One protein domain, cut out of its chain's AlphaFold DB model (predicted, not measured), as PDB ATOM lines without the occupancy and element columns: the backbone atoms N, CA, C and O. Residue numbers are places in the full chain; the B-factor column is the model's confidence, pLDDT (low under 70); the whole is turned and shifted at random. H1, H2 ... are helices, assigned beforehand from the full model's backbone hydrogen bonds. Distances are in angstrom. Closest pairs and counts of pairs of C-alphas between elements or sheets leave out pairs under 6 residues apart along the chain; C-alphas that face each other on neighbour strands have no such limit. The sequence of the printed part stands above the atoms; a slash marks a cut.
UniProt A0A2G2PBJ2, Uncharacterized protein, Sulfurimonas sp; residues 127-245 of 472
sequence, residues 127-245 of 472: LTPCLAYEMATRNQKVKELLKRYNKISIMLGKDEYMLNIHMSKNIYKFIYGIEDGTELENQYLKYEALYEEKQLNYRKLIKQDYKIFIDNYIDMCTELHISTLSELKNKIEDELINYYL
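What this domain is: This is residues 127 to 245 of the 472 residues of an uncharacterized protein of Sulfurimonas sp (UniProt A0A2G2PBJ2). The model is a long, loosely built rod of helices: H2 and H7 pack side by side in one half, running opposite ways, and the long helix H5 runs from the other end back to the short crosswise helix H6 next to that pair. H1 lies at one end of the rod, H4 near the other beside the first part of H5, and the stretch through H3 joins the two halves. The printed part has 119 residues with seven named helices, H1 to H7 in chain order, and no named strand, an all-helix class. It is loose, with a radius of gyration of the C-alphas of 19.2 A and spans of 70 by 27 by 19 A.

Where its parts are: H1 covers residues 127 to 136, from C-alpha 127 at (312.948, 214.436, 143.248). H2, residues 140 to 156, is 24.5 A long from first to last C-alpha. H3 is residues 159 to 163 and H4 residues 169 to 176. H5, residues 181 to 208, is the longest at 40.8 A and begins at C-alpha 181, (284.900, 151.613, 146.787). H6 is residues 210 to 216. H7, residues 226 to 243, is 25.3 A long and ends at C-alpha 243, (317.113, 195.463, 151.491).

How they stand to each other: H2 and H7 touch at a shallow tilt of 27 degrees, opposite ways; their closest C-alphas, Tyr 149 and Lys 233, are 6.1 A apart. H1 is close to H2 but not clearly touching, about perpendicular at 83 degrees, with C-alphas 136 and 142 closest at 6.6 A. H6 only just touches H2, with 3 pairs of C-alphas within 8 A; Arg 148 and Ile 214 are closest at 6.7 A, and the lines are about perpendicular at 78 degrees. H5 only just touches H4, also with 3 pairs, through its residues 184 to 188 alone; the C-alphas of Lys 169 and Tyr 188 are closest at 6.5 A, and the lines stand about perpendicular at 79 degrees. The helix packing is mostly crossed, only just: 1 of 3 touching pairs is at a shallow tilt. H3 touches no helix and is close to H7 but not clearly touching, C-alphas 162 and 226 being closest at 6.9 A. H5 and H7 are near each other, while H2 and H5 are apart. Every O i to N i+4 pair is within hydrogen-bond range in H1, H2, H3, H4, H6 and H7; in H5 it is 23 of 24.

The domain as a whole: The two C-alphas farthest apart, Leu 127 and Asp 180, are 69.9 A apart. The printed part has no cut and no long link; the link from H6 to H7, 9 residues, is short, and the others are tight. The mean pLDDT of the printed part is 87.9, and residues 161 to 165 and residue 222 are under 70.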
ATOM      1  N   LEU A 127     311.817 214.790 144.107       82.12
ATOM      2  CA  LEU A 127     312.948 214.436 143.248       82.12
ATOM      3  C   LEU A 127     313.858 213.356 143.850       82.12
ATOM      4  O   LEU A 127     314.200 212.397 143.161       82.12
ATOM      5  N   THR A 128     314.256 213.492 145.117       82.25
ATOM      6  CA  THR A 128     315.163 212.537 145.778       82.25
ATOM      7  C   THR A 128     314.585 211.121 145.864       82.25
ATOM      8  O   THR A 128     315.240 210.203 145.362       82.25
ATOM      9  N   PRO A 129     313.390 210.898 146.461       84.25
ATOM     10  CA  PRO A 129     312.821 209.554 146.545       84.25
ATOM     11  C   PRO A 129     312.538 208.976 145.156       84.25
ATOM     12  O   PRO A 129     312.847 207.809 144.904       84.25
ATOM     13  N   CYS A 130     312.053 209.792 144.215       88.69
ATOM     14  CA  CYS A 130     311.794 209.317 142.863       88.69
ATOM     15  C   CYS A 130     313.066 208.922 142.112       88.69
ATOM     16  O   CYS A 130     313.084 207.905 141.417       88.69
ATOM     17  N   LEU A 131     314.153 209.673 142.282       87.62
ATOM     18  CA  LEU A 131     315.443 209.327 141.699       87.62
ATOM     19  C   LEU A 131     316.002 208.028 142.284       87.62
ATOM     20  O   LEU A 131     316.510 207.193 141.534       87.62
ATOM     21  N   ALA A 132     315.908 207.852 143.604       89.25
ATOM     22  CA  ALA A 132     316.369 206.641 144.268       89.25
ATOM     23  C   ALA A 132     315.639 205.404 143.724       89.25
ATOM     24  O   ALA A 132     316.284 204.414 143.386       89.25
ATOM     25  N   TYR A 133     314.320 205.502 143.533       93.00
ATOM     26  CA  TYR A 133     313.526 204.456 142.891       93.00
ATOM     27  C   TYR A 133     313.987 204.158 141.454       93.00
ATOM     28  O   TYR A 133     314.167 202.999 141.070       93.00
ATOM     29  N   GLU A 134     314.199 205.194 140.636       93.38
ATOM     30  CA  GLU A 134     314.666 205.036 139.252       93.38
ATOM     31  C   GLU A 134     316.053 204.364 139.192       93.38
ATOM     32  O   GLU A 134     316.309 203.539 138.311       93.38
ATOM     33  N   MET A 135     316.949 204.663 140.135       93.00
ATOM     34  CA  MET A 135     318.244 203.987 140.251       93.00
ATOM     35  C   MET A 135     318.096 202.534 140.714       93.00
ATOM     36  O   MET A 135     318.669 201.633 140.102       93.00
ATOM     37  N   ALA A 136     317.289 202.284 141.745       94.69
ATOM     38  CA  ALA A 136     317.084 200.949 142.293       94.69
ATOM     39  C   ALA A 136     316.500 199.988 141.256       94.69
ATOM     40  O   ALA A 136     317.033 198.909 141.035       94.69
ATOM     41  N   THR A 137     315.460 200.403 140.532       94.06
ATOM     42  CA  THR A 137     314.827 199.578 139.487       94.06
ATOM     43  C   THR A 137     315.714 199.340 138.260       94.06
ATOM     44  O   THR A 137     315.411 198.485 137.423       94.06
ATOM     45  N   ARG A 138     316.838 200.059 138.140       94.31
ATOM     46  CA  ARG A 138     317.875 199.798 137.134       94.31
ATOM     47  C   ARG A 138     318.911 198.773 137.587       94.31
ATOM     48  O   ARG A 138     319.488 198.132 136.707       94.31
ATOM     49  N   ASN A 139     319.086 198.572 138.892       95.56
ATOM     50  CA  ASN A 139     319.996 197.573 139.447       95.56
ATOM     51  C   ASN A 139     319.584 196.159 139.010       95.56
ATOM     52  O   ASN A 139     318.404 195.795 139.036       95.56
ATOM     53  N   GLN A 140     320.565 195.351 138.608       90.81
ATOM     54  CA  GLN A 140     320.310 194.024 138.054       90.81
ATOM     55  C   GLN A 140     319.641 193.071 139.058       90.81
ATOM     56  O   GLN A 140     318.711 192.356 138.686       90.81
ATOM     57  N   LYS A 141     320.034 193.102 140.339       94.12
ATOM     58  CA  LYS A 141     319.436 192.250 141.382       94.12
ATOM     59  C   LYS A 141     317.968 192.608 141.610       94.12
ATOM     60  O   LYS A 141     317.113 191.726 141.655       94.12
ATOM     61  N   VAL A 142     317.664 193.907 141.675       96.06
ATOM     62  CA  VAL A 142     316.289 194.411 141.831       96.06
ATOM     63  C   VAL A 142     315.428 194.032 140.625       96.06
ATOM     64  O   VAL A 142     314.306 193.563 140.800       96.06
ATOM     65  N   LYS A 143     315.949 194.156 139.396       94.94
ATOM     66  CA  LYS A 143     315.241 193.717 138.178       94.94
ATOM     67  C   LYS A 143     314.873 192.238 138.224       94.94
ATOM     68  O   LYS A 143     313.757 191.872 137.856       94.94
ATOM     69  N   GLU A 144     315.795 191.389 138.663       95.19
ATOM     70  CA  GLU A 144     315.545 189.954 138.783       95.19
ATOM     71  C   GLU A 144     314.500 189.643 139.859       95.19
ATOM     72  O   GLU A 144     313.619 188.815 139.629       95.19
ATOM     73  N   LEU A 145     314.535 190.335 141.002       97.44
ATOM     74  CA  LEU A 145     313.500 190.215 142.032       97.44
ATOM     75  C   LEU A 145     312.130 190.666 141.522       97.44
ATOM     76  O   LEU A 145     311.163 189.925 141.675       97.44
ATOM     77  N   LEU A 146     312.039 191.813 140.846       95.88
ATOM     78  CA  LEU A 146     310.787 192.297 140.253       95.88
ATOM     79  C   LEU A 146     310.250 191.336 139.184       95.88
ATOM     80  O   LEU A 146     309.042 191.112 139.106       95.88
ATOM     81  N   LYS A 147     311.125 190.711 138.385       95.62
ATOM     82  CA  LYS A 147     310.726 189.670 137.424       95.62
ATOM     83  C   LYS A 147     310.093 188.471 138.135       95.62
ATOM     84  O   LYS A 147     309.034 188.010 137.709       95.62
ATOM     85  N   ARG A 148     310.714 187.984 139.215       96.69
ATOM     86  CA  ARG A 148     310.185 186.879 140.031       96.69
ATOM     87  C   ARG A 148     308.875 187.264 140.722       96.69
ATOM     88  O   ARG A 148     307.918 186.500 140.657       96.69
ATOM     89  N   TYR A 149     308.804 188.465 141.295       96.12
ATOM     90  CA  TYR A 149     307.596 189.019 141.908       96.12
ATOM     91  C   TYR A 149     306.423 189.043 140.924       96.12
ATOM     92  O   TYR A 149     305.350 188.524 141.223       96.12
ATOM     93  N   ASN A 150     306.642 189.587 139.722       93.75
ATOM     94  CA  ASN A 150     305.616 189.658 138.685       93.75
ATOM     95  C   ASN A 150     305.175 188.261 138.240       93.75
ATOM     96  O   ASN A 150     303.980 188.025 138.087       93.75
ATOM     97  N   LYS A 151     306.119 187.324 138.078       92.56
ATOM     98  CA  LYS A 151     305.815 185.930 137.728       92.56
ATOM     99  C   LYS A 151     304.868 185.299 138.750       92.56
ATOM    100  O   LYS A 151     303.815 184.800 138.367       92.56
ATOM    101  N   ILE A 152     305.197 185.386 140.038       92.88
ATOM    102  CA  ILE A 152     304.360 184.826 141.108       92.88
ATOM    103  C   ILE A 152     303.020 185.555 141.211       92.88
ATOM    104  O   ILE A 152     301.990 184.910 141.372       92.88
ATOM    105  N   SER A 153     303.009 186.882 141.071       91.62
ATOM    106  CA  SER A 153     301.774 187.673 141.113       91.62
ATOM    107  C   SER A 153     300.809 187.281 139.991       91.62
ATOM    108  O   SER A 153     299.615 187.142 140.230       91.62
ATOM    109  N   ILE A 154     301.327 187.020 138.785       89.69
ATOM    110  CA  ILE A 154     300.533 186.496 137.666       89.69
ATOM    111  C   ILE A 154     300.003 185.096 137.989       89.69
ATOM    112  O   ILE A 154     298.837 184.828 137.726       89.69
ATOM    113  N   MET A 155     300.828 184.207 138.555       88.00
ATOM    114  CA  MET A 155     300.387 182.857 138.932       88.00
ATOM    115  C   MET A 155     299.264 182.895 139.975       88.00
ATOM    116  O   MET A 155     298.261 182.216 139.802       88.00
ATOM    117  N   LEU A 156     299.391 183.730 141.010       87.88
ATOM    118  CA  LEU A 156     298.360 183.912 142.039       87.88
ATOM    119  C   LEU A 156     297.050 184.490 141.484       87.88
ATOM    120  O   LEU A 156     295.993 184.252 142.056       87.88
ATOM    121  N   GLY A 157     297.112 185.244 140.384       85.50
ATOM    122  CA  GLY A 157     295.937 185.815 139.723       85.50
ATOM    123  C   GLY A 157     295.254 184.893 138.710       85.50
ATOM    124  O   GLY A 157     294.265 185.302 138.108       85.50
ATOM    125  N   LYS A 158     295.778 183.687 138.465       83.00
ATOM    126  CA  LYS A 158     295.239 182.751 137.474       83.00
ATOM    127  C   LYS A 158     294.498 181.597 138.145       83.00
ATOM    128  O   LYS A 158     295.065 180.881 138.970       83.00
ATOM    129  N   ASP A 159     293.284 181.336 137.669       74.31
ATOM    130  CA  ASP A 159     292.429 180.258 138.178       74.31
ATOM    131  C   ASP A 159     293.081 178.872 138.080       74.31
ATOM    132  O   ASP A 159     292.854 178.031 138.941       74.31
ATOM    133  N   GLU A 160     293.944 178.626 137.087       70.94
ATOM    134  CA  GLU A 160     294.630 177.333 136.931       70.94
ATOM    135  C   GLU A 160     295.473 176.956 138.162       70.94
ATOM    136  O   GLU A 160     295.509 175.794 138.553       70.94
ATOM    137  N   TYR A 161     296.074 177.937 138.843       67.56
ATOM    138  CA  TYR A 161     296.822 177.707 140.084       67.56
ATOM    139  C   TYR A 161     295.934 177.766 141.332       67.56
ATOM    140  O   TYR A 161     296.310 177.230 142.372       67.56
ATOM    141  N   MET A 162     294.748 178.373 141.227       61.28
ATOM    142  CA  MET A 162     293.714 178.324 142.266       61.28
ATOM    143  C   MET A 162     292.989 176.973 142.290       61.28
ATOM    144  O   MET A 162     292.494 176.580 143.338       61.28
ATOM    145  N   LEU A 163     292.899 176.275 141.153       55.56
ATOM    146  CA  LEU A 163     292.110 175.051 140.979       55.56
ATOM    147  C   LEU A 163     292.934 173.760 141.076       55.56
ATOM    148  O   LEU A 163     292.360 172.705 141.334       55.56
ATOM    149  N   ASN A 164     294.265 173.829 140.959       61.09
ATOM    150  CA  ASN A 164     295.171 172.690 141.173       61.09
ATOM    151  C   ASN A 164     295.394 172.383 142.671       61.09
ATOM    152  O   ASN A 164     296.517 172.185 143.140       61.09
ATOM    153  N   ILE A 165     294.306 172.376 143.442       67.06
ATOM    154  CA  ILE A 165     294.296 172.054 144.869       67.06
ATOM    155  C   ILE A 165     294.390 170.532 145.027       67.06
ATOM    156  O   ILE A 165     293.895 169.770 144.197       67.06
ATOM    157  N   HIS A 166     295.006 170.090 146.126       80.25
ATOM    158  CA  HIS A 166     294.897 168.716 146.609       80.25
ATOM    159  C   HIS A 166     293.446 168.212 146.510       80.25
ATOM    160  O   HIS A 166     292.529 168.775 147.117       80.25
ATOM    161  N   MET A 167     293.227 167.152 145.738       84.31
ATOM    162  CA  MET A 167     291.895 166.593 145.560       84.31
ATOM    163  C   MET A 167     291.509 165.831 146.819       84.31
ATOM    164  O   MET A 167     292.184 164.885 147.205       84.31
ATOM    165  N   SER A 168     290.382 166.191 147.434       88.31
ATOM    166  CA  SER A 168     289.767 165.294 148.415       88.31
ATOM    167  C   SER A 168     289.360 163.983 147.739       88.31
ATOM    168  O   SER A 168     289.060 163.965 146.544       88.31
ATOM    169  N   LYS A 169     289.245 162.898 148.508       90.50
ATOM    170  CA  LYS A 169     288.787 161.597 147.991       90.50
ATOM    171  C   LYS A 169     287.480 161.681 147.193       90.50
ATOM    172  O   LYS A 169     287.340 161.014 146.174       90.50
ATOM    173  N   ASN A 170     286.542 162.533 147.612       89.69
ATOM    174  CA  ASN A 170     285.274 162.740 146.905       89.69
ATOM    175  C   ASN A 170     285.462 163.448 145.554       89.69
ATOM    176  O   ASN A 170     284.822 163.073 144.575       89.69
ATOM    177  N   ILE A 171     286.348 164.447 145.494       87.38
ATOM    178  CA  ILE A 171     286.687 165.150 144.249       87.38
ATOM    179  C   ILE A 171     287.434 164.206 143.303       87.38
ATOM    180  O   ILE A 171     287.091 164.123 142.129       87.38
ATOM    181  N   TYR A 172     288.393 163.441 143.827       87.25
ATOM    182  CA  TYR A 172     289.116 162.418 143.078       87.25
ATOM    183  C   TYR A 172     288.146 161.389 142.479       87.25
ATOM    184  O   TYR A 172     288.164 161.142 141.276       87.25
ATOM    185  N   LYS A 173     287.218 160.864 143.292       90.62
ATOM    186  CA  LYS A 173     286.153 159.960 142.836       90.62
ATOM    187  C   LYS A 173     285.364 160.550 141.666       90.62
ATOM    188  O   LYS A 173     285.151 159.868 140.669       90.62
ATOM    189  N   PHE A 174     284.927 161.800 141.805       87.75
ATOM    190  CA  PHE A 174     284.128 162.494 140.800       87.75
ATOM    191  C   PHE A 174     284.893 162.694 139.483       87.75
ATOM    192  O   PHE A 174     284.351 162.403 138.422       87.75
ATOM    193  N   ILE A 175     286.150 163.140 139.548       85.31
ATOM    194  CA  ILE A 175     286.977 163.431 138.366       85.31
ATOM    195  C   ILE A 175     287.337 162.157 137.595       85.31
ATOM    196  O   ILE A 175     287.301 162.158 136.367       85.31
ATOM    197  N   TYR A 176     287.668 161.075 138.302       85.62
ATOM    198  CA  TYR A 176     288.104 159.822 137.678       85.62
ATOM    199  C   TYR A 176     286.965 158.816 137.440       85.62
ATOM    200  O   TYR A 176     287.210 157.756 136.873       85.62
ATOM    201  N   GLY A 177     285.728 159.131 137.844       90.19
ATOM    202  CA  GLY A 177     284.551 158.292 137.590       90.19
ATOM    203  C   GLY A 177     284.600 156.912 138.257       90.19
ATOM    204  O   GLY A 177     284.051 155.954 137.719       90.19
ATOM    205  N   ILE A 178     285.275 156.787 139.404       88.81
ATOM    206  CA  ILE A 178     285.492 155.495 140.074       88.81
ATOM    207  C   ILE A 178     284.300 155.186 140.986       88.81
ATOM    208  O   ILE A 178     284.117 155.827 142.023       88.81
ATOM    209  N   GLU A 179     283.475 154.203 140.629       90.69
ATOM    210  CA  GLU A 179     282.321 153.808 141.451       90.69
ATOM    211  C   GLU A 179     282.657 152.740 142.500       90.69
ATOM    212  O   GLU A 179     282.071 152.760 143.587       90.69
ATOM    213  N   ASP A 180     283.626 151.860 142.217       93.38
ATOM    214  CA  ASP A 180     284.052 150.808 143.142       93.38
ATOM    215  C   ASP A 180     284.821 151.383 144.343       93.38
ATOM    216  O   ASP A 180     285.816 152.099 144.211       93.38
ATOM    217  N   GLY A 181     284.352 151.057 145.550       89.12
ATOM    218  CA  GLY A 181     284.900 151.613 146.787       89.12
ATOM    219  C   GLY A 181     286.320 151.141 147.111       89.12
ATOM    220  O   GLY A 181     287.083 151.901 147.707       89.12
ATOM    221  N   THR A 182     286.685 149.920 146.712       92.31
ATOM    222  CA  THR A 182     288.002 149.329 146.999       92.31
ATOM    223  C   THR A 182     289.048 149.840 146.011       92.31
ATOM    224  O   THR A 182     290.170 150.174 146.396       92.31
ATOM    225  N   GLU A 183     288.678 149.946 144.736       90.88
ATOM    226  CA  GLU A 183     289.487 150.570 143.695       90.88
ATOM    227  C   GLU A 183     289.761 152.042 144.014       90.88
ATOM    228  O   GLU A 183     290.919 152.468 143.970       90.88
ATOM    229  N   LEU A 184     288.732 152.793 144.422       92.06
ATOM    230  CA  LEU A 184     288.874 154.189 144.832       92.06
ATOM    231  C   LEU A 184     289.873 154.346 145.983       92.06
ATOM    232  O   LEU A 184     290.719 155.233 145.929       92.06
ATOM    233  N   GLU A 185     289.787 153.502 147.015       93.81
ATOM    234  CA  GLU A 185     290.707 153.549 148.159       93.81
ATOM    235  C   GLU A 185     292.160 153.339 147.716       93.81
ATOM    236  O   GLU A 185     293.037 154.152 148.007       93.81
ATOM    237  N   ASN A 186     292.412 152.281 146.942       91.81
ATOM    238  CA  ASN A 186     293.757 151.929 146.500       91.81
ATOM    239  C   ASN A 186     294.374 152.980 145.565       91.81
ATOM    240  O   ASN A 186     295.577 153.242 145.642       91.81
ATOM    241  N   GLN A 187     293.582 153.561 144.659       89.81
ATOM    242  CA  GLN A 187     294.066 154.604 143.752       89.81
ATOM    243  C   GLN A 187     294.289 155.932 144.486       89.81
ATOM    244  O   GLN A 187     295.325 156.569 144.288       89.81
ATOM    245  N   TYR A 188     293.375 156.310 145.383       91.62
ATOM    246  CA  TYR A 188     293.488 157.547 146.152       91.62
ATOM    247  C   TYR A 188     294.704 157.542 147.088       91.62
ATOM    248  O   TYR A 188     295.435 158.527 147.124       91.62
ATOM    249  N   LEU A 189     295.001 156.423 147.760       92.75
ATOM    250  CA  LEU A 189     296.201 156.297 148.601       92.75
ATOM    251  C   LEU A 189     297.503 156.502 147.807       92.75
ATOM    252  O   LEU A 189     298.438 157.140 148.288       92.75
ATOM    253  N   LYS A 190     297.575 155.990 146.570       89.50
ATOM    254  CA  LYS A 190     298.739 156.210 145.689       89.50
ATOM    255  C   LYS A 190     298.856 157.670 145.260       89.50
ATOM    256  O   LYS A 190     299.964 158.198 145.205       89.50
ATOM    257  N   TYR A 191     297.726 158.302 144.946       87.31
ATOM    258  CA  TYR A 191     297.666 159.725 144.623       87.31
ATOM    259  C   TYR A 191     298.148 160.586 145.797       87.31
ATOM    260  O   TYR A 191     299.031 161.419 145.605       87.31
ATOM    261  N   GLU A 192     297.626 160.346 147.002       89.69
ATOM    262  CA  GLU A 192     297.977 161.093 148.214       89.69
ATOM    263  C   GLU A 192     299.474 160.962 148.533       89.69
ATOM    264  O   GLU A 192     300.157 161.967 148.729       89.69
ATOM    265  N   ALA A 193     300.022 159.742 148.479       85.94
ATOM    266  CA  ALA A 193     301.448 159.509 148.704       85.94
ATOM    267  C   ALA A 193     302.338 160.265 147.698       85.94
ATOM    268  O   ALA A 193     303.332 160.882 148.087       85.94
ATOM    269  N   LEU A 194     301.972 160.253 146.410       83.44
ATOM    270  CA  LEU A 194     302.702 160.981 145.368       83.44
ATOM    271  C   LEU A 194     302.593 162.502 145.552       83.44
ATOM    272  O   LEU A 194     303.571 163.222 145.342       83.44
ATOM    273  N   TYR A 195     301.414 162.995 145.931       84.38
ATOM    274  CA  TYR A 195     301.188 164.408 146.214       84.38
ATOM    275  C   TYR A 195     302.075 164.888 147.372       84.38
ATOM    276  O   TYR A 195     302.814 165.862 147.219       84.38
ATOM    277  N   GLU A 196     302.076 164.169 148.496       85.12
ATOM    278  CA  GLU A 196     302.909 164.487 149.663       85.12
ATOM    279  C   GLU A 196     304.408 164.458 149.330       85.12
ATOM    280  O   GLU A 196     305.164 165.354 149.721       85.12
ATOM    281  N   GLU A 197     304.853 163.484 148.528       84.94
ATOM    282  CA  GLU A 197     306.236 163.422 148.055       84.94
ATOM    283  C   GLU A 197     306.614 164.663 147.225       84.94
ATOM    284  O   GLU A 197     307.675 165.265 147.442       84.94
ATOM    285  N   LYS A 198     305.743 165.093 146.301       83.62
ATOM    286  CA  LYS A 198     305.953 166.321 145.516       83.62
ATOM    287  C   LYS A 198     306.049 167.548 146.422       83.62
ATOM    288  O   LYS A 198     307.012 168.306 146.287       83.62
ATOM    289  N   GLN A 199     305.127 167.722 147.374       84.00
ATOM    290  CA  GLN A 199     305.154 168.859 148.306       84.00
ATOM    291  C   GLN A 199     306.438 168.879 149.141       84.00
ATOM    292  O   GLN A 199     307.069 169.930 149.299       84.00
ATOM    293  N   LEU A 200     306.878 167.719 149.636       85.50
ATOM    294  CA  LEU A 200     308.131 167.599 150.379       85.50
ATOM    295  C   LEU A 200     309.337 168.006 149.519       85.50
ATOM    296  O   LEU A 200     310.234 168.707 149.998       85.50
ATOM    297  N   ASN A 201     309.356 167.601 148.250       85.75
ATOM    298  CA  ASN A 201     310.410 167.967 147.308       85.75
ATOM    299  C   ASN A 201     310.409 169.470 146.998       85.75
ATOM    300  O   ASN A 201     311.473 170.091 147.030       85.75
ATOM    301  N   TYR A 202     309.243 170.088 146.792       86.75
ATOM    302  CA  TYR A 202     309.135 171.539 146.607       86.75
ATOM    303  C   TYR A 202     309.667 172.300 147.822       86.75
ATOM    304  O   TYR A 202     310.515 173.180 147.674       86.75
ATOM    305  N   ARG A 203     309.264 171.908 149.040       86.38
ATOM    306  CA  ARG A 203     309.758 172.521 150.286       86.38
ATOM    307  C   ARG A 203     311.278 172.428 150.411       86.38
ATOM    308  O   ARG A 203     311.913 173.403 150.814       86.38
ATOM    309  N   LYS A 204     311.877 171.287 150.050       87.69
ATOM    310  CA  LYS A 204     313.341 171.113 150.044       87.69
ATOM    311  C   LYS A 204     314.020 172.080 149.071       87.69
ATOM    312  O   LYS A 204     314.957 172.762 149.479       87.69
ATOM    313  N   LEU A 205     313.536 172.171 147.831       87.12
ATOM    314  CA  LEU A 205     314.111 173.050 146.804       87.12
ATOM    315  C   LEU A 205     313.979 174.534 147.178       87.12
ATOM    316  O   LEU A 205     314.950 175.278 147.094       87.12
ATOM    317  N   ILE A 206     312.809 174.946 147.675       91.62
ATOM    318  CA  ILE A 206     312.562 176.318 148.145       91.62
ATOM    319  C   ILE A 206     313.485 176.679 149.313       91.62
ATOM    320  O   ILE A 206     313.989 177.800 149.380       91.62
ATOM    321  N   LYS A 207     313.703 175.748 150.251       92.25
ATOM    322  CA  LYS A 207     314.579 175.972 151.409       92.25
ATOM    323  C   LYS A 207     316.052 176.093 151.012       92.25
ATOM    324  O   LYS A 207     316.785 176.803 151.692       92.25
ATOM    325  N   GLN A 208     316.480 175.395 149.961       90.81
ATOM    326  CA  GLN A 208     317.846 175.494 149.445       90.81
ATOM    327  C   GLN A 208     318.094 176.859 148.808       90.81
ATOM    328  O   GLN A 208     319.011 177.562 149.220       90.81
ATOM    329  N   ASP A 209     317.267 177.231 147.831       92.06
ATOM    330  CA  ASP A 209     317.306 178.548 147.204       92.06
ATOM    331  C   ASP A 209     315.977 178.818 146.490       92.06
ATOM    332  O   ASP A 209     315.663 178.265 145.431       92.06
ATOM    333  N   TYR A 210     315.184 179.705 147.083       94.62
ATOM    334  CA  TYR A 210     313.865 180.037 146.571       94.62
ATOM    335  C   TYR A 210     313.925 180.785 145.225       94.62
ATOM    336  O   TYR A 210     313.008 180.647 144.418       94.62
ATOM    337  N   LYS A 211     314.997 181.544 144.947       94.62
ATOM    338  CA  LYS A 211     315.166 182.291 143.689       94.62
ATOM    339  C   LYS A 211     315.428 181.327 142.544       94.62
ATOM    340  O   LYS A 211     314.754 181.405 141.520       94.62
ATOM    341  N   ILE A 212     316.332 180.372 142.762       89.44
ATOM    342  CA  ILE A 212     316.586 179.269 141.826       89.44
ATOM    343  C   ILE A 212     315.307 178.469 141.585       89.44
ATOM    344  O   ILE A 212     315.004 178.130 140.442       89.44
ATOM    345  N   PHE A 213     314.542 178.183 142.642       90.56
ATOM    346  CA  PHE A 213     313.278 177.468 142.503       90.56
ATOM    347  C   PHE A 213     312.290 178.203 141.585       90.56
ATOM    348  O   PHE A 213     311.712 177.586 140.688       90.56
ATOM    349  N   ILE A 214     312.134 179.518 141.757       92.38
ATOM    350  CA  ILE A 214     311.252 180.336 140.910       92.38
ATOM    351  C   ILE A 214     311.734 180.369 139.457       92.38
ATOM    352  O   ILE A 214     310.929 180.291 138.525       92.38
ATOM    353  N   ASP A 215     313.040 180.497 139.250       87.62
ATOM    354  CA  ASP A 215     313.598 180.631 137.908       87.62
ATOM    355  C   ASP A 215     313.518 179.319 137.125       87.62
ATOM    356  O   ASP A 215     313.183 179.342 135.941       87.62
ATOM    357  N   ASN A 216     313.781 178.188 137.788       84.19
ATOM    358  CA  ASN A 216     314.005 176.916 137.106       84.19
ATOM    359  C   ASN A 216     312.852 175.916 137.245       84.19
ATOM    360  O   ASN A 216     312.732 175.048 136.387       84.19
ATOM    361  N   TYR A 217     312.035 175.977 138.305       82.00
ATOM    362  CA  TYR A 217     311.106 174.880 138.646       82.00
ATOM    363  C   TYR A 217     309.643 175.269 138.719       82.00
ATOM    364  O   TYR A 217     308.792 174.416 138.479       82.00
ATOM    365  N   ILE A 218     309.338 176.518 139.061       86.19
ATOM    366  CA  ILE A 218     307.972 176.910 139.423       86.19
ATOM    367  C   ILE A 218     306.947 176.655 138.306       86.19
ATOM    368  O   ILE A 218     305.827 176.257 138.603       86.19
ATOM    369  N   ASP A 219     307.345 176.779 137.035       82.38
ATOM    370  CA  ASP A 219     306.456 176.542 135.887       82.38
ATOM    371  C   ASP A 219     306.120 175.053 135.703       82.38
ATOM    372  O   ASP A 219     305.084 174.715 135.141       82.38
ATOM    373  N   MET A 220     306.971 174.152 136.209       77.75
ATOM    374  CA  MET A 220     306.759 172.699 136.172       77.75
ATOM    375  C   MET A 220     305.977 172.180 137.388       77.75
ATOM    376  O   MET A 220     305.678 170.988 137.478       77.75
ATOM    377  N   CYS A 221     305.680 173.041 138.361       76.88
ATOM    378  CA  CYS A 221     305.015 172.653 139.599       76.88
ATOM    379  C   CYS A 221     303.496 172.762 139.441       76.88
ATOM    380  O   CYS A 221     302.887 173.756 139.831       76.88
ATOM    381  N   THR A 222     302.881 171.720 138.880       67.56
ATOM    382  CA  THR A 222     301.439 171.686 138.584       67.56
ATOM    383  C   THR A 222     300.553 171.677 139.831       67.56
ATOM    384  O   THR A 222     299.409 172.082 139.741       67.56
ATOM    385  N   GLU A 223     301.064 171.248 140.988       75.06
ATOM    386  CA  GLU A 223     300.295 171.052 142.232       75.06
ATOM    387  C   GLU A 223     300.845 171.897 143.398       75.06
ATOM    388  O   GLU A 223     300.716 171.533 144.568       75.06
ATOM    389  N   LEU A 224     301.544 173.000 143.108       77.81
ATOM    390  CA  LEU A 224     302.125 173.847 144.151       77.81
ATOM    391  C   LEU A 224     301.027 174.514 144.988       77.81
ATOM    392  O   LEU A 224     300.133 175.160 144.446       77.81
ATOM    393  N   HIS A 225     301.122 174.407 146.313       79.31
ATOM    394  CA  HIS A 225     300.124 174.995 147.199       79.31
ATOM    395  C   HIS A 225     300.114 176.533 147.103       79.31
ATOM    396  O   HIS A 225     301.167 177.177 147.119       79.31
ATOM    397  N   ILE A 226     298.926 177.144 147.078       83.19
ATOM    398  CA  ILE A 226     298.781 178.607 146.979       83.19
ATOM    399  C   ILE A 226     299.440 179.355 148.142       83.19
ATOM    400  O   ILE A 226     300.011 180.432 147.954       83.19
ATOM    401  N   SER A 227     299.426 178.768 149.344       86.00
ATOM    402  CA  SER A 227     300.139 179.351 150.485       86.00
ATOM    403  C   SER A 227     301.643 179.402 150.225       86.00
ATOM    404  O   SER A 227     302.281 180.376 150.592       86.00
ATOM    405  N   THR A 228     302.207 178.417 149.517       88.50
ATOM    406  CA  THR A 228     303.623 178.410 149.140       88.50
ATOM    407  C   THR A 228     303.932 179.500 148.117       88.50
ATOM    408  O   THR A 228     304.937 180.191 148.260       88.50
ATOM    409  N   LEU A 229     303.063 179.723 147.122       89.81
ATOM    410  CA  LEU A 229     303.193 180.866 146.208       89.81
ATOM    411  C   LEU A 229     303.127 182.204 146.961       89.81
ATOM    412  O   LEU A 229     303.937 183.094 146.709       89.81
ATOM    413  N   SER A 230     302.209 182.321 147.921       90.94
ATOM    414  CA  SER A 230     302.057 183.515 148.760       90.94
ATOM    415  C   SER A 230     303.289 183.748 149.644       90.94
ATOM    416  O   SER A 230     303.813 184.853 149.691       90.94
ATOM    417  N   GLU A 231     303.828 182.700 150.272       93.25
ATOM    418  CA  GLU A 231     305.076 182.761 151.045       93.25
ATOM    419  C   GLU A 231     306.270 183.191 150.183       93.25
ATOM    420  O   GLU A 231     307.099 183.987 150.623       93.25
ATOM    421  N   LEU A 232     306.375 182.679 148.952       95.50
ATOM    422  CA  LEU A 232     307.423 183.085 148.016       95.50
ATOM    423  C   LEU A 232     307.272 184.554 147.604       95.50
ATOM    424  O   LEU A 232     308.275 185.263 147.556       95.50
ATOM    425  N   LYS A 233     306.042 185.020 147.344       95.19
ATOM    426  CA  LYS A 233     305.759 186.437 147.071       95.19
ATOM    427  C   LYS A 233     306.203 187.311 148.242       95.19
ATOM    428  O   LYS A 233     306.988 188.227 148.021       95.19
ATOM    429  N   ASN A 234     305.802 186.962 149.464       94.62
ATOM    430  CA  ASN A 234     306.151 187.709 150.673       94.62
ATOM    431  C   ASN A 234     307.672 187.770 150.885       94.62
ATOM    432  O   ASN A 234     308.207 188.833 151.160       94.62
ATOM    433  N   LYS A 235     308.405 186.668 150.657       96.00
ATOM    434  CA  LYS A 235     309.880 186.674 150.727       96.00
ATOM    435  C   LYS A 235     310.523 187.654 149.743       96.00
ATOM    436  O   LYS A 235     311.522 188.285 150.077       96.00
ATOM    437  N   ILE A 236     309.982 187.763 148.527       96.94
ATOM    438  CA  ILE A 236     310.483 188.711 147.522       96.94
ATOM    439  C   ILE A 236     310.127 190.145 147.911       96.94
ATOM    440  O   ILE A 236     310.967 191.031 147.768       96.94
ATOM    441  N   GLU A 237     308.903 190.377 148.390       95.25
ATOM    442  CA  GLU A 237     308.463 191.680 148.895       95.25
ATOM    443  C   GLU A 237     309.349 192.145 150.044       95.25
ATOM    444  O   GLU A 237     309.888 193.245 149.974       95.25
ATOM    445  N   ASP A 238     309.589 191.289 151.037       94.44
ATOM    446  CA  ASP A 238     310.487 191.573 152.154       94.44
ATOM    447  C   ASP A 238     311.891 191.927 151.664       94.44
ATOM    448  O   ASP A 238     312.510 192.856 152.187       94.44
ATOM    449  N   GLU A 239     312.401 191.225 150.647       95.81
ATOM    450  CA  GLU A 239     313.719 191.520 150.094       95.81
ATOM    451  C   GLU A 239     313.751 192.896 149.405       95.81
ATOM    452  O   GLU A 239     314.609 193.731 149.698       95.81
ATOM    453  N   LEU A 240     312.784 193.162 148.523       95.12
ATOM    454  CA  LEU A 240     312.646 194.439 147.821       95.12
ATOM    455  C   LEU A 240     312.481 195.612 148.798       95.12
ATOM    456  O   LEU A 240     313.158 196.632 148.661       95.12
ATOM    457  N   ILE A 241     311.623 195.455 149.800       92.75
ATOM    458  CA  ILE A 241     311.234 196.517 150.726       92.75
ATOM    459  C   ILE A 241     312.333 196.771 151.754       92.75
ATOM    460  O   ILE A 241     312.658 197.930 152.010       92.75
ATOM    461  N   ASN A 242     312.918 195.725 152.341       91.25
ATOM    462  CA  ASN A 242     313.838 195.889 153.469       91.25
ATOM    463  C   ASN A 242     315.302 196.023 153.051       91.25
ATOM    464  O   ASN A 242     316.047 196.727 153.726       91.25
ATOM    465  N   TYR A 243     315.722 195.384 151.954       91.38
ATOM    466  CA  TYR A 243     317.113 195.463 151.491       91.38
ATOM    467  C   TYR A 243     317.305 196.487 150.384       91.38
ATOM    468  O   TYR A 243     318.362 197.106 150.319       91.38
ATOM    469  N   TYR A 244     316.303 196.677 149.523       92.81
ATOM    470  CA  TYR A 244     316.409 197.583 148.377       92.81
ATOM    471  C   TYR A 244     315.589 198.864 148.525       92.81
ATOM    472  O   TYR A 244     315.753 199.778 147.722       92.81
ATOM    473  N   LEU A 245     314.777 198.975 149.581       91.56
ATOM    474  CA  LEU A 245     313.916 200.124 149.868       91.56
ATOM    475  C   LEU A 245     312.882 200.410 148.764       91.56
ATOM    476  O   LEU A 245     312.489 201.558 148.552       91.56
TER     477      LEU A 245